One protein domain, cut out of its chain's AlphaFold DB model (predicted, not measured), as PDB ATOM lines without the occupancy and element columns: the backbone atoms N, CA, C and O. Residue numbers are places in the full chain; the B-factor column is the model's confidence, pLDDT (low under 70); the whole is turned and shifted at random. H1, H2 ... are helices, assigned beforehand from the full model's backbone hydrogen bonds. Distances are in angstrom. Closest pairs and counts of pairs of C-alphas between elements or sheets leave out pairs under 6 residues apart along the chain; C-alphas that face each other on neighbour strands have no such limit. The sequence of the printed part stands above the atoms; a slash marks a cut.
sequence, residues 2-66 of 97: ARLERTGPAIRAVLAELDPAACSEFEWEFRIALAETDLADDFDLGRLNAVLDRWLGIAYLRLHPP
ATOM      1  N   ALA A   2     278.181 255.159 219.429       58.75
ATOM      2  CA  ALA A   2     277.829 253.982 220.216       58.75
ATOM      3  C   ALA A   2     276.434 253.509 219.784       58.75
ATOM      4  O   ALA A   2     275.513 254.314 219.660       58.75
ATOM      5  N   ARG A   3     276.298 252.220 219.477       80.06
ATOM      6  CA  ARG A   3     275.017 251.623 219.101       80.06
ATOM      7  C   ARG A   3     274.168 251.511 220.363       80.06
ATOM      8  O   ARG A   3     274.574 250.816 221.288       80.06
ATOM      9  N   LEU A   4     273.012 252.171 220.397       89.81
ATOM     10  CA  LEU A   4     272.034 251.926 221.453       89.81
ATOM     11  C   LEU A   4     271.451 250.526 221.250       89.81
ATOM     12  O   LEU A   4     270.895 250.219 220.193       89.81
ATOM     13  N   GLU A   5     271.638 249.658 222.237       93.56
ATOM     14  CA  GLU A   5     271.093 248.310 222.188       93.56
ATOM     15  C   GLU A   5     269.571 248.343 222.338       93.56
ATOM     16  O   GLU A   5     269.018 249.114 223.123       93.56
ATOM     17  N   ARG A   6     268.882 247.466 221.601       94.38
ATOM     18  CA  ARG A   6     267.430 247.282 221.715       94.38
ATOM     19  C   ARG A   6     267.104 246.414 222.932       94.38
ATOM     20  O   ARG A   6     266.584 245.309 222.802       94.38
ATOM     21  N   THR A   7     267.462 246.896 224.115       95.56
ATOM     22  CA  THR A   7     267.201 246.227 225.392       95.56
ATOM     23  C   THR A   7     266.588 247.213 226.376       95.56
ATOM     24  O   THR A   7     266.890 248.408 226.351       95.56
ATOM     25  N   GLY A   8     265.726 246.712 227.264       95.12
ATOM     26  CA  GLY A   8     265.101 247.538 228.298       95.12
ATOM     27  C   GLY A   8     266.120 248.296 229.165       95.12
ATOM     28  O   GLY A   8     265.969 249.505 229.323       95.12
ATOM     29  N   PRO A   9     267.194 247.651 229.668       97.50
ATOM     30  CA  PRO A   9     268.223 248.335 230.451       97.50
ATOM     31  C   PRO A   9     268.952 249.453 229.697       97.50
ATOM     32  O   PRO A   9     269.174 250.514 230.276       97.50
ATOM     33  N   ALA A  10     269.298 249.249 228.421       97.12
ATOM     34  CA  ALA A  10     270.003 250.261 227.635       97.12
ATOM     35  C   ALA A  10     269.115 251.485 227.360       97.12
ATOM     36  O   ALA A  10     269.547 252.621 227.556       97.12
ATOM     37  N   ILE A  11     267.853 251.255 226.980       97.88
ATOM     38  CA  ILE A  11     266.853 252.316 226.790       97.88
ATOM     39  C   ILE A  11     266.629 253.074 228.104       97.88
ATOM     40  O   ILE A  11     266.710 254.302 228.131       97.88
ATOM     41  N   ARG A  12     266.422 252.350 229.210       98.06
ATOM     42  CA  ARG A  12     266.231 252.930 230.544       98.06
ATOM     43  C   ARG A  12     267.404 253.809 230.963       98.06
ATOM     44  O   ARG A  12     267.171 254.891 231.484       98.06
ATOM     45  N   ALA A  13     268.641 253.355 230.761       97.94
ATOM     46  CA  ALA A  13     269.831 254.106 231.155       97.94
ATOM     47  C   ALA A  13     269.890 255.475 230.460       97.94
ATOM     48  O   ALA A  13     270.067 256.490 231.128       97.94
ATOM     49  N   VAL A  14     269.647 255.507 229.145       97.69
ATOM     50  CA  VAL A  14     269.612 256.755 228.368       97.69
ATOM     51  C   VAL A  14     268.496 257.681 228.848       97.69
ATOM     52  O   VAL A  14     268.723 258.874 229.042       97.69
ATOM     53  N   LEU A  15     267.285 257.152 229.049       98.00
ATOM     54  CA  LEU A  15     266.153 257.968 229.489       98.00
ATOM     55  C   LEU A  15     266.353 258.486 230.917       98.00
ATOM     56  O   LEU A  15     266.068 259.646 231.179       98.00
ATOM     57  N   ALA A  16     266.875 257.674 231.833       98.00
ATOM     58  CA  ALA A  16     267.138 258.101 233.205       98.00
ATOM     59  C   ALA A  16     268.129 259.274 233.272       98.00
ATOM     60  O   ALA A  16     267.995 260.133 234.140       98.00
ATOM     61  N   GLU A  17     269.104 259.316 232.361       97.69
ATOM     62  CA  GLU A  17     270.095 260.391 232.286       97.69
ATOM     63  C   GLU A  17     269.550 261.652 231.600       97.69
ATOM     64  O   GLU A  17     269.769 262.762 232.084       97.69
ATOM     65  N   LEU A  18     268.837 261.500 230.479       97.38
ATOM     66  CA  LEU A  18     268.503 262.620 229.590       97.38
ATOM     67  C   LEU A  18     267.047 263.103 229.690       97.38
ATOM     68  O   LEU A  18     266.763 264.243 229.328       97.38
ATOM     69  N   ASP A  19     266.118 262.250 230.125       97.56
ATOM     70  CA  ASP A  19     264.681 262.548 230.215       97.56
ATOM     71  C   ASP A  19     263.988 261.676 231.297       97.56
ATOM     72  O   ASP A  19     263.317 260.685 230.984       97.56
ATOM     73  N   PRO A  20     264.146 262.010 232.596       97.31
ATOM     74  CA  PRO A  20     263.634 261.183 233.696       97.31
ATOM     75  C   PRO A  20     262.108 260.985 233.694       97.31
ATOM     76  O   PRO A  20     261.605 259.967 234.179       97.31
ATOM     77  N   ALA A  21     261.361 261.942 233.137       97.44
ATOM     78  CA  ALA A  21     259.915 261.820 232.979       97.44
ATOM     79  C   ALA A  21     259.578 260.721 231.959       97.44
ATOM     80  O   ALA A  21     258.817 259.805 232.271       97.44
ATOM     81  N   ALA A  22     260.227 260.751 230.792       97.06
ATOM     82  CA  ALA A  22     260.111 259.703 229.783       97.06
ATOM     83  C   ALA A  22     260.591 258.335 230.298       97.06
ATOM     84  O   ALA A  22     259.997 257.309 229.972       97.06
ATOM     85  N   CYS A  23     261.623 258.299 231.149       98.31
ATOM     86  CA  CYS A  23     262.062 257.064 231.802       98.31
ATOM     87  C   CYS A  23     260.943 256.430 232.641       98.31
ATOM     88  O   CYS A  23     260.752 255.216 232.606       98.31
ATOM     89  N   SER A  24     260.193 257.249 233.381       98.12
ATOM     90  CA  SER A  24     259.099 256.773 234.235       98.12
ATOM     91  C   SER A  24     257.947 256.191 233.409       98.12
ATOM     92  O   SER A  24     257.397 255.148 233.765       98.12
ATOM     93  N   GLU A  25     257.610 256.835 232.289       98.31
ATOM     94  CA  GLU A  25     256.591 256.353 231.349       98.31
ATOM     95  C   GLU A  25     257.025 255.038 230.682       98.31
ATOM     96  O   GLU A  25     256.260 254.072 230.672       98.31
ATOM     97  N   PHE A  26     258.282 254.954 230.228       98.25
ATOM     98  CA  PHE A  26     258.858 253.726 229.680       98.25
ATOM     99  C   PHE A  26     258.751 252.556 230.660       98.25
ATOM    100  O   PHE A  26     258.269 251.486 230.292       98.25
ATOM    101  N   GLU A  27     259.184 252.737 231.910       98.25
ATOM    102  CA  GLU A  27     259.143 251.656 232.894       98.25
ATOM    103  C   GLU A  27     257.715 251.180 233.179       98.25
ATOM    104  O   GLU A  27     257.501 249.992 233.423       98.25
ATOM    105  N   TRP A  28     256.741 252.091 233.164       98.31
ATOM    106  CA  TRP A  28     255.337 251.747 233.359       98.31
ATOM    107  C   TRP A  28     254.788 250.932 232.183       98.31
ATOM    108  O   TRP A  28     254.261 249.841 232.405       98.31
ATOM    109  N   GLU A  29     254.984 251.394 230.944       97.94
ATOM    110  CA  GLU A  29     254.556 250.661 229.742       97.94
ATOM    111  C   GLU A  29     255.246 249.293 229.632       97.94
ATOM    112  O   GLU A  29     254.604 248.293 229.315       97.94
ATOM    113  N   PHE A  30     256.542 249.228 229.943       96.25
ATOM    114  CA  PHE A  30     257.318 247.991 229.906       96.25
ATOM    115  C   PHE A  30     256.824 246.972 230.941       96.25
ATOM    116  O   PHE A  30     256.682 245.793 230.623       96.25
ATOM    117  N   ARG A  31     256.508 247.419 232.166       95.31
ATOM    118  CA  ARG A  31     255.940 246.555 233.216       95.31
ATOM    119  C   ARG A  31     254.556 246.023 232.847       95.31
ATOM    120  O   ARG A  31     254.283 244.858 233.119       95.31
ATOM    121  N   ILE A  32     253.710 246.839 232.218       94.81
ATOM    122  CA  ILE A  32     252.396 246.393 231.729       94.81
ATOM    123  C   ILE A  32     252.556 245.343 230.636       94.81
ATOM    124  O   ILE A  32     251.964 244.274 230.740       94.81
ATOM    125  N   ALA A  33     253.403 245.611 229.641       93.06
ATOM    126  CA  ALA A  33     253.629 244.677 228.546       93.06
ATOM    127  C   ALA A  33     254.162 243.322 229.039       93.06
ATOM    128  O   ALA A  33     253.713 242.291 228.556       93.06
ATOM    129  N   LEU A  34     255.074 243.319 230.021       91.44
ATOM    130  CA  LEU A  34     255.548 242.085 230.654       91.44
ATOM    131  C   LEU A  34     254.421 241.321 231.354       91.44
ATOM    132  O   LEU A  34     254.260 240.129 231.114       91.44
ATOM    133  N   ALA A  35     253.627 242.003 232.182       90.81
ATOM    134  CA  ALA A  35     252.534 241.363 232.911       90.81
ATOM    135  C   ALA A  35     251.492 240.750 231.964       90.81
ATOM    136  O   ALA A  35     250.950 239.688 232.241       90.81
ATOM    137  N   GLU A  36     251.209 241.401 230.841       86.62
ATOM    138  CA  GLU A  36     250.248 240.896 229.861       86.62
ATOM    139  C   GLU A  36     250.791 239.715 229.055       86.62
ATOM    140  O   GLU A  36     250.035 238.784 228.792       86.62
ATOM    141  N   THR A  37     252.086 239.710 228.717       85.94
ATOM    142  CA  THR A  37     252.750 238.532 228.136       85.94
ATOM    143  C   THR A  37     252.663 237.334 229.084       85.94
ATOM    144  O   THR A  37     252.348 236.234 228.637       85.94
ATOM    145  N   ASP A  38     252.890 237.540 230.385       81.25
ATOM    146  CA  ASP A  38     252.789 236.470 231.386       81.25
ATOM    147  C   ASP A  38     251.343 235.959 231.555       81.25
ATOM    148  O   ASP A  38     251.128 234.786 231.851       81.25
ATOM    149  N   LEU A  39     250.335 236.820 231.361       79.31
ATOM    150  CA  LEU A  39     248.916 236.458 231.479       79.31
ATOM    151  C   LEU A  39     248.358 235.718 230.256       79.31
ATOM    152  O   LEU A  39     247.368 234.998 230.393       79.31
ATOM    153  N   ALA A  40     248.934 235.927 229.072       74.44
ATOM    154  CA  ALA A  40     248.429 235.354 227.828       74.44
ATOM    155  C   ALA A  40     248.734 233.849 227.678       74.44
ATOM    156  O   ALA A  40     248.116 233.195 226.841       74.44
ATOM    157  N   ASP A  41     249.654 233.299 228.488       74.44
ATOM    158  CA  ASP A  41     250.102 231.885 228.513       74.44
ATOM    159  C   ASP A  41     250.571 231.326 227.145       74.44
ATOM    160  O   ASP A  41     250.870 230.144 226.987       74.44
ATOM    161  N   ASP A  42     250.674 232.198 226.138       79.25
ATOM    162  CA  ASP A  42     251.163 231.940 224.785       79.25
ATOM    163  C   ASP A  42     252.544 232.568 224.533       79.25
ATOM    164  O   ASP A  42     253.145 232.354 223.476       79.25
ATOM    165  N   PHE A  43     253.065 233.302 225.524       79.25
ATOM    166  CA  PHE A  43     254.310 234.062 225.453       79.25
ATOM    167  C   PHE A  43     254.370 234.999 224.236       79.25
ATOM    168  O   PHE A  43     255.454 235.218 223.681       79.25
ATOM    169  N   ASP A  44     253.242 235.577 223.810       83.50
ATOM    170  CA  ASP A  44     253.249 236.585 222.753       83.50
ATOM    171  C   ASP A  44     254.037 237.827 223.209       83.50
ATOM    172  O   ASP A  44     253.598 238.668 224.001       83.50
ATOM    173  N   LEU A  45     255.257 237.940 222.677       89.50
ATOM    174  CA  LEU A  45     256.167 239.057 222.918       89.50
ATOM    175  C   LEU A  45     255.861 240.262 222.022       89.50
ATOM    176  O   LEU A  45     256.619 241.236 222.035       89.50
ATOM    177  N   GLY A  46     254.816 240.220 221.194       91.75
ATOM    178  CA  GLY A  46     254.479 241.266 220.233       91.75
ATOM    179  C   GLY A  46     254.328 242.631 220.897       91.75
ATOM    180  O   GLY A  46     254.946 243.608 220.460       91.75
ATOM    181  N   ARG A  47     253.598 242.695 222.016       89.75
ATOM    182  CA  ARG A  47     253.420 243.943 222.774       89.75
ATOM    183  C   ARG A  47     254.722 244.419 223.420       89.75
ATOM    184  O   ARG A  47     255.055 245.597 223.299       89.75
ATOM    185  N   LEU A  48     255.491 243.518 224.032       93.00
ATOM    186  CA  LEU A  48     256.795 243.852 224.616       93.00
ATOM    187  C   LEU A  48     257.766 244.403 223.559       93.00
ATOM    188  O   LEU A  48     258.454 245.399 223.785       93.00
ATOM    189  N   ASN A  49     257.784 243.793 222.374       94.50
ATOM    190  CA  ASN A  49     258.593 244.249 221.251       94.50
ATOM    191  C   ASN A  49     258.149 245.622 220.740       94.50
ATOM    192  O   ASN A  49     259.007 246.470 220.511       94.50
ATOM    193  N   ALA A  50     256.845 245.876 220.627       95.44
ATOM    194  CA  ALA A  50     256.337 247.183 220.217       95.44
ATOM    195  C   ALA A  50     256.745 248.302 221.194       95.44
ATOM    196  O   ALA A  50     257.130 249.391 220.758       95.44
ATOM    197  N   VAL A  51     256.729 248.025 222.505       97.12
ATOM    198  CA  VAL A  51     257.241 248.952 223.530       97.12
ATOM    199  C   VAL A  51     258.730 249.218 223.301       97.12
ATOM    200  O   VAL A  51     259.139 250.376 223.217       97.12
ATOM    201  N   LEU A  52     259.545 248.172 223.127       97.12
ATOM    202  CA  LEU A  52     260.979 248.337 222.865       97.12
ATOM    203  C   LEU A  52     261.257 249.157 221.595       97.12
ATOM    204  O   LEU A  52     262.120 250.029 221.634       97.12
ATOM    205  N   ASP A  53     260.531 248.931 220.499       97.50
ATOM    206  CA  ASP A  53     260.724 249.676 219.245       97.50
ATOM    207  C   ASP A  53     260.385 251.160 219.386       97.50
ATOM    208  O   ASP A  53     261.170 252.023 218.982       97.50
ATOM    209  N   ARG A  54     259.237 251.467 220.004       97.56
ATOM    210  CA  ARG A  54     258.817 252.850 220.258       97.56
ATOM    211  C   ARG A  54     259.858 253.584 221.097       97.56
ATOM    212  O   ARG A  54     260.312 254.668 220.724       97.56
ATOM    213  N   TRP A  55     260.236 253.000 222.230       98.19
ATOM    214  CA  TRP A  55     261.103 253.664 223.198       98.19
ATOM    215  C   TRP A  55     262.565 253.707 222.766       98.19
ATOM    216  O   TRP A  55     263.253 254.673 223.099       98.19
ATOM    217  N   LEU A  56     263.024 252.756 221.946       97.56
ATOM    218  CA  LEU A  56     264.332 252.839 221.299       97.56
ATOM    219  C   LEU A  56     264.439 254.098 220.429       97.56
ATOM    220  O   LEU A  56     265.437 254.811 220.512       97.56
ATOM    221  N   GLY A  57     263.410 254.400 219.630       95.75
ATOM    222  CA  GLY A  57     263.378 255.606 218.800       95.75
ATOM    223  C   GLY A  57     263.408 256.893 219.627       95.75
ATOM    224  O   GLY A  57     264.159 257.819 219.315       95.75
ATOM    225  N   ILE A  58     262.643 256.938 220.720       96.94
ATOM    226  CA  ILE A  58     262.615 258.090 221.634       96.94
ATOM    227  C   ILE A  58     263.982 258.288 222.300       96.94
ATOM    228  O   ILE A  58     264.533 259.388 222.240       96.94
ATOM    229  N   ALA A  59     264.556 257.233 222.883       97.25
ATOM    230  CA  ALA A  59     265.862 257.284 223.535       97.25
ATOM    231  C   ALA A  59     266.971 257.689 222.550       97.25
ATOM    232  O   ALA A  59     267.803 258.537 222.872       97.25
ATOM    233  N   TYR A  60     266.939 257.165 221.322       95.38
ATOM    234  CA  TYR A  60     267.879 257.551 220.271       95.38
ATOM    235  C   TYR A  60     267.799 259.050 219.953       95.38
ATOM    236  O   TYR A  60     268.831 259.707 219.870       95.38
ATOM    237  N   LEU A  61     266.595 259.614 219.829       94.94
ATOM    238  CA  LEU A  61     266.411 261.047 219.566       94.94
ATOM    239  C   LEU A  61     266.796 261.939 220.755       94.94
ATOM    240  O   LEU A  61     267.092 263.115 220.552       94.94
ATOM    241  N   ARG A  62     266.787 261.418 221.988       95.38
ATOM    242  CA  ARG A  62     267.328 262.128 223.160       95.38
ATOM    243  C   ARG A  62     268.850 262.122 223.169       95.38
ATOM    244  O   ARG A  62     269.453 263.164 223.393       95.38
ATOM    245  N   LEU A  63     269.455 260.974 222.869       94.94
ATOM    246  CA  LEU A  63     270.908 260.813 222.792       94.94
ATOM    247  C   LEU A  63     271.516 261.553 221.591       94.94
ATOM    248  O   LEU A  63     272.635 262.064 221.653       94.94
ATOM    249  N   HIS A  64     270.766 261.625 220.496       93.25
ATOM    250  CA  HIS A  64     271.141 262.287 219.255       93.25
ATOM    251  C   HIS A  64     270.036 263.261 218.837       93.25
ATOM    252  O   HIS A  64     269.258 262.960 217.925       93.25
ATOM    253  N   PRO A  65     269.941 264.430 219.502       93.88
ATOM    254  CA  PRO A  65     268.970 265.440 219.127       93.88
ATOM    255  C   PRO A  65     269.148 265.816 217.654       93.88
ATOM    256  O   PRO A  65     270.280 266.074 217.236       93.88
ATOM    257  N   PRO A  66     268.059 265.896 216.869       93.06
ATOM    258  CA  PRO A  66     268.147 266.323 215.482       93.06
ATOM    259  C   PRO A  66     268.861 267.671 215.356       93.06
ATOM    260  O   PRO A  66     268.755 268.548 216.218       93.06
TER     261      PRO A  66
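Overview. This is residues 2 to 66 of the 97 residues of an uncharacterized protein of Mycolicibacterium aubagnense (UniProt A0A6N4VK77). Two long helices, H2 and H3, run side by side in opposite ways as a helical hairpin, and the shorter H1 packs on both near the end where H2 begins and H3 ends, making a small three-helix bundle. H3 packs on H2 with its residues 47 to 55 alone, and H2 packs on H1 with its residues 22 to 30 alone. The printed part has 65 residues with three named helices, in the order H1, H2, H3, and no named strand; the class is all helix. The whole is compact, with a radius of gyration of the C-alphas of 12.2 A, yet elongated in outline, spanning 40 by 21 by 16 A.

Along the chain. The printed part begins at Ala 2, and residues 2 to 7 come before the first helix. H1 is residues 8 to 18, 15.5 A from first to last C-alpha, and its C-alpha 8 is at (265.101, 247.538, 228.298). After Asp 19, H2 takes residues 20 to 39 and is the longest helix by residues, 28.9 A long; its C-alpha 39 is at (248.916, 236.458, 231.479). H3 is residues 46 to 63, 25.7 A long, and ends with C-alpha 63 at (270.908, 260.813, 222.792).

Arrangement. The three helices form an up and down bundle, in which each helix runs against the one before it in the chain. H1 and H2 are a helical hairpin: they touch, opposite ways at a shallow tilt of 18 degrees, and their closest C-alphas, those of Leu 15 and Cys 23, are 4.8 A apart. H2 touches H1 with residues 22 to 30 alone. H2 and H3 are a second helical hairpin; they touch at a shallow tilt of 13 degrees, opposite ways, with the C-alphas of Ala 33 and Leu 48 closest at 5.1 A. H3 touches H2 with residues 47 to 55 alone. H1 and H3 touch and run the same way at a shallow tilt of 32 degrees; the closest C-alphas are those of Leu 15 and Ala 59, 6.0 A apart. In H1, H2 and H3, every O i to N i+4 pair is within hydrogen-bond range.

Size, cuts and confidence. The two C-alphas farthest apart, those of Asp 41 and Pro 66, are 41.0 A apart, while the first and last printed C-alphas, Ala 2 and Pro 66, are 16.4 A apart. The printed part has no cut. The link from H1 to H2 is tight, with 1 residue, and the link from H2 to H3 is short, with 6 residues. The mean pLDDT of the printed part is 92.9, and residue 2 alone is under 70 in this model.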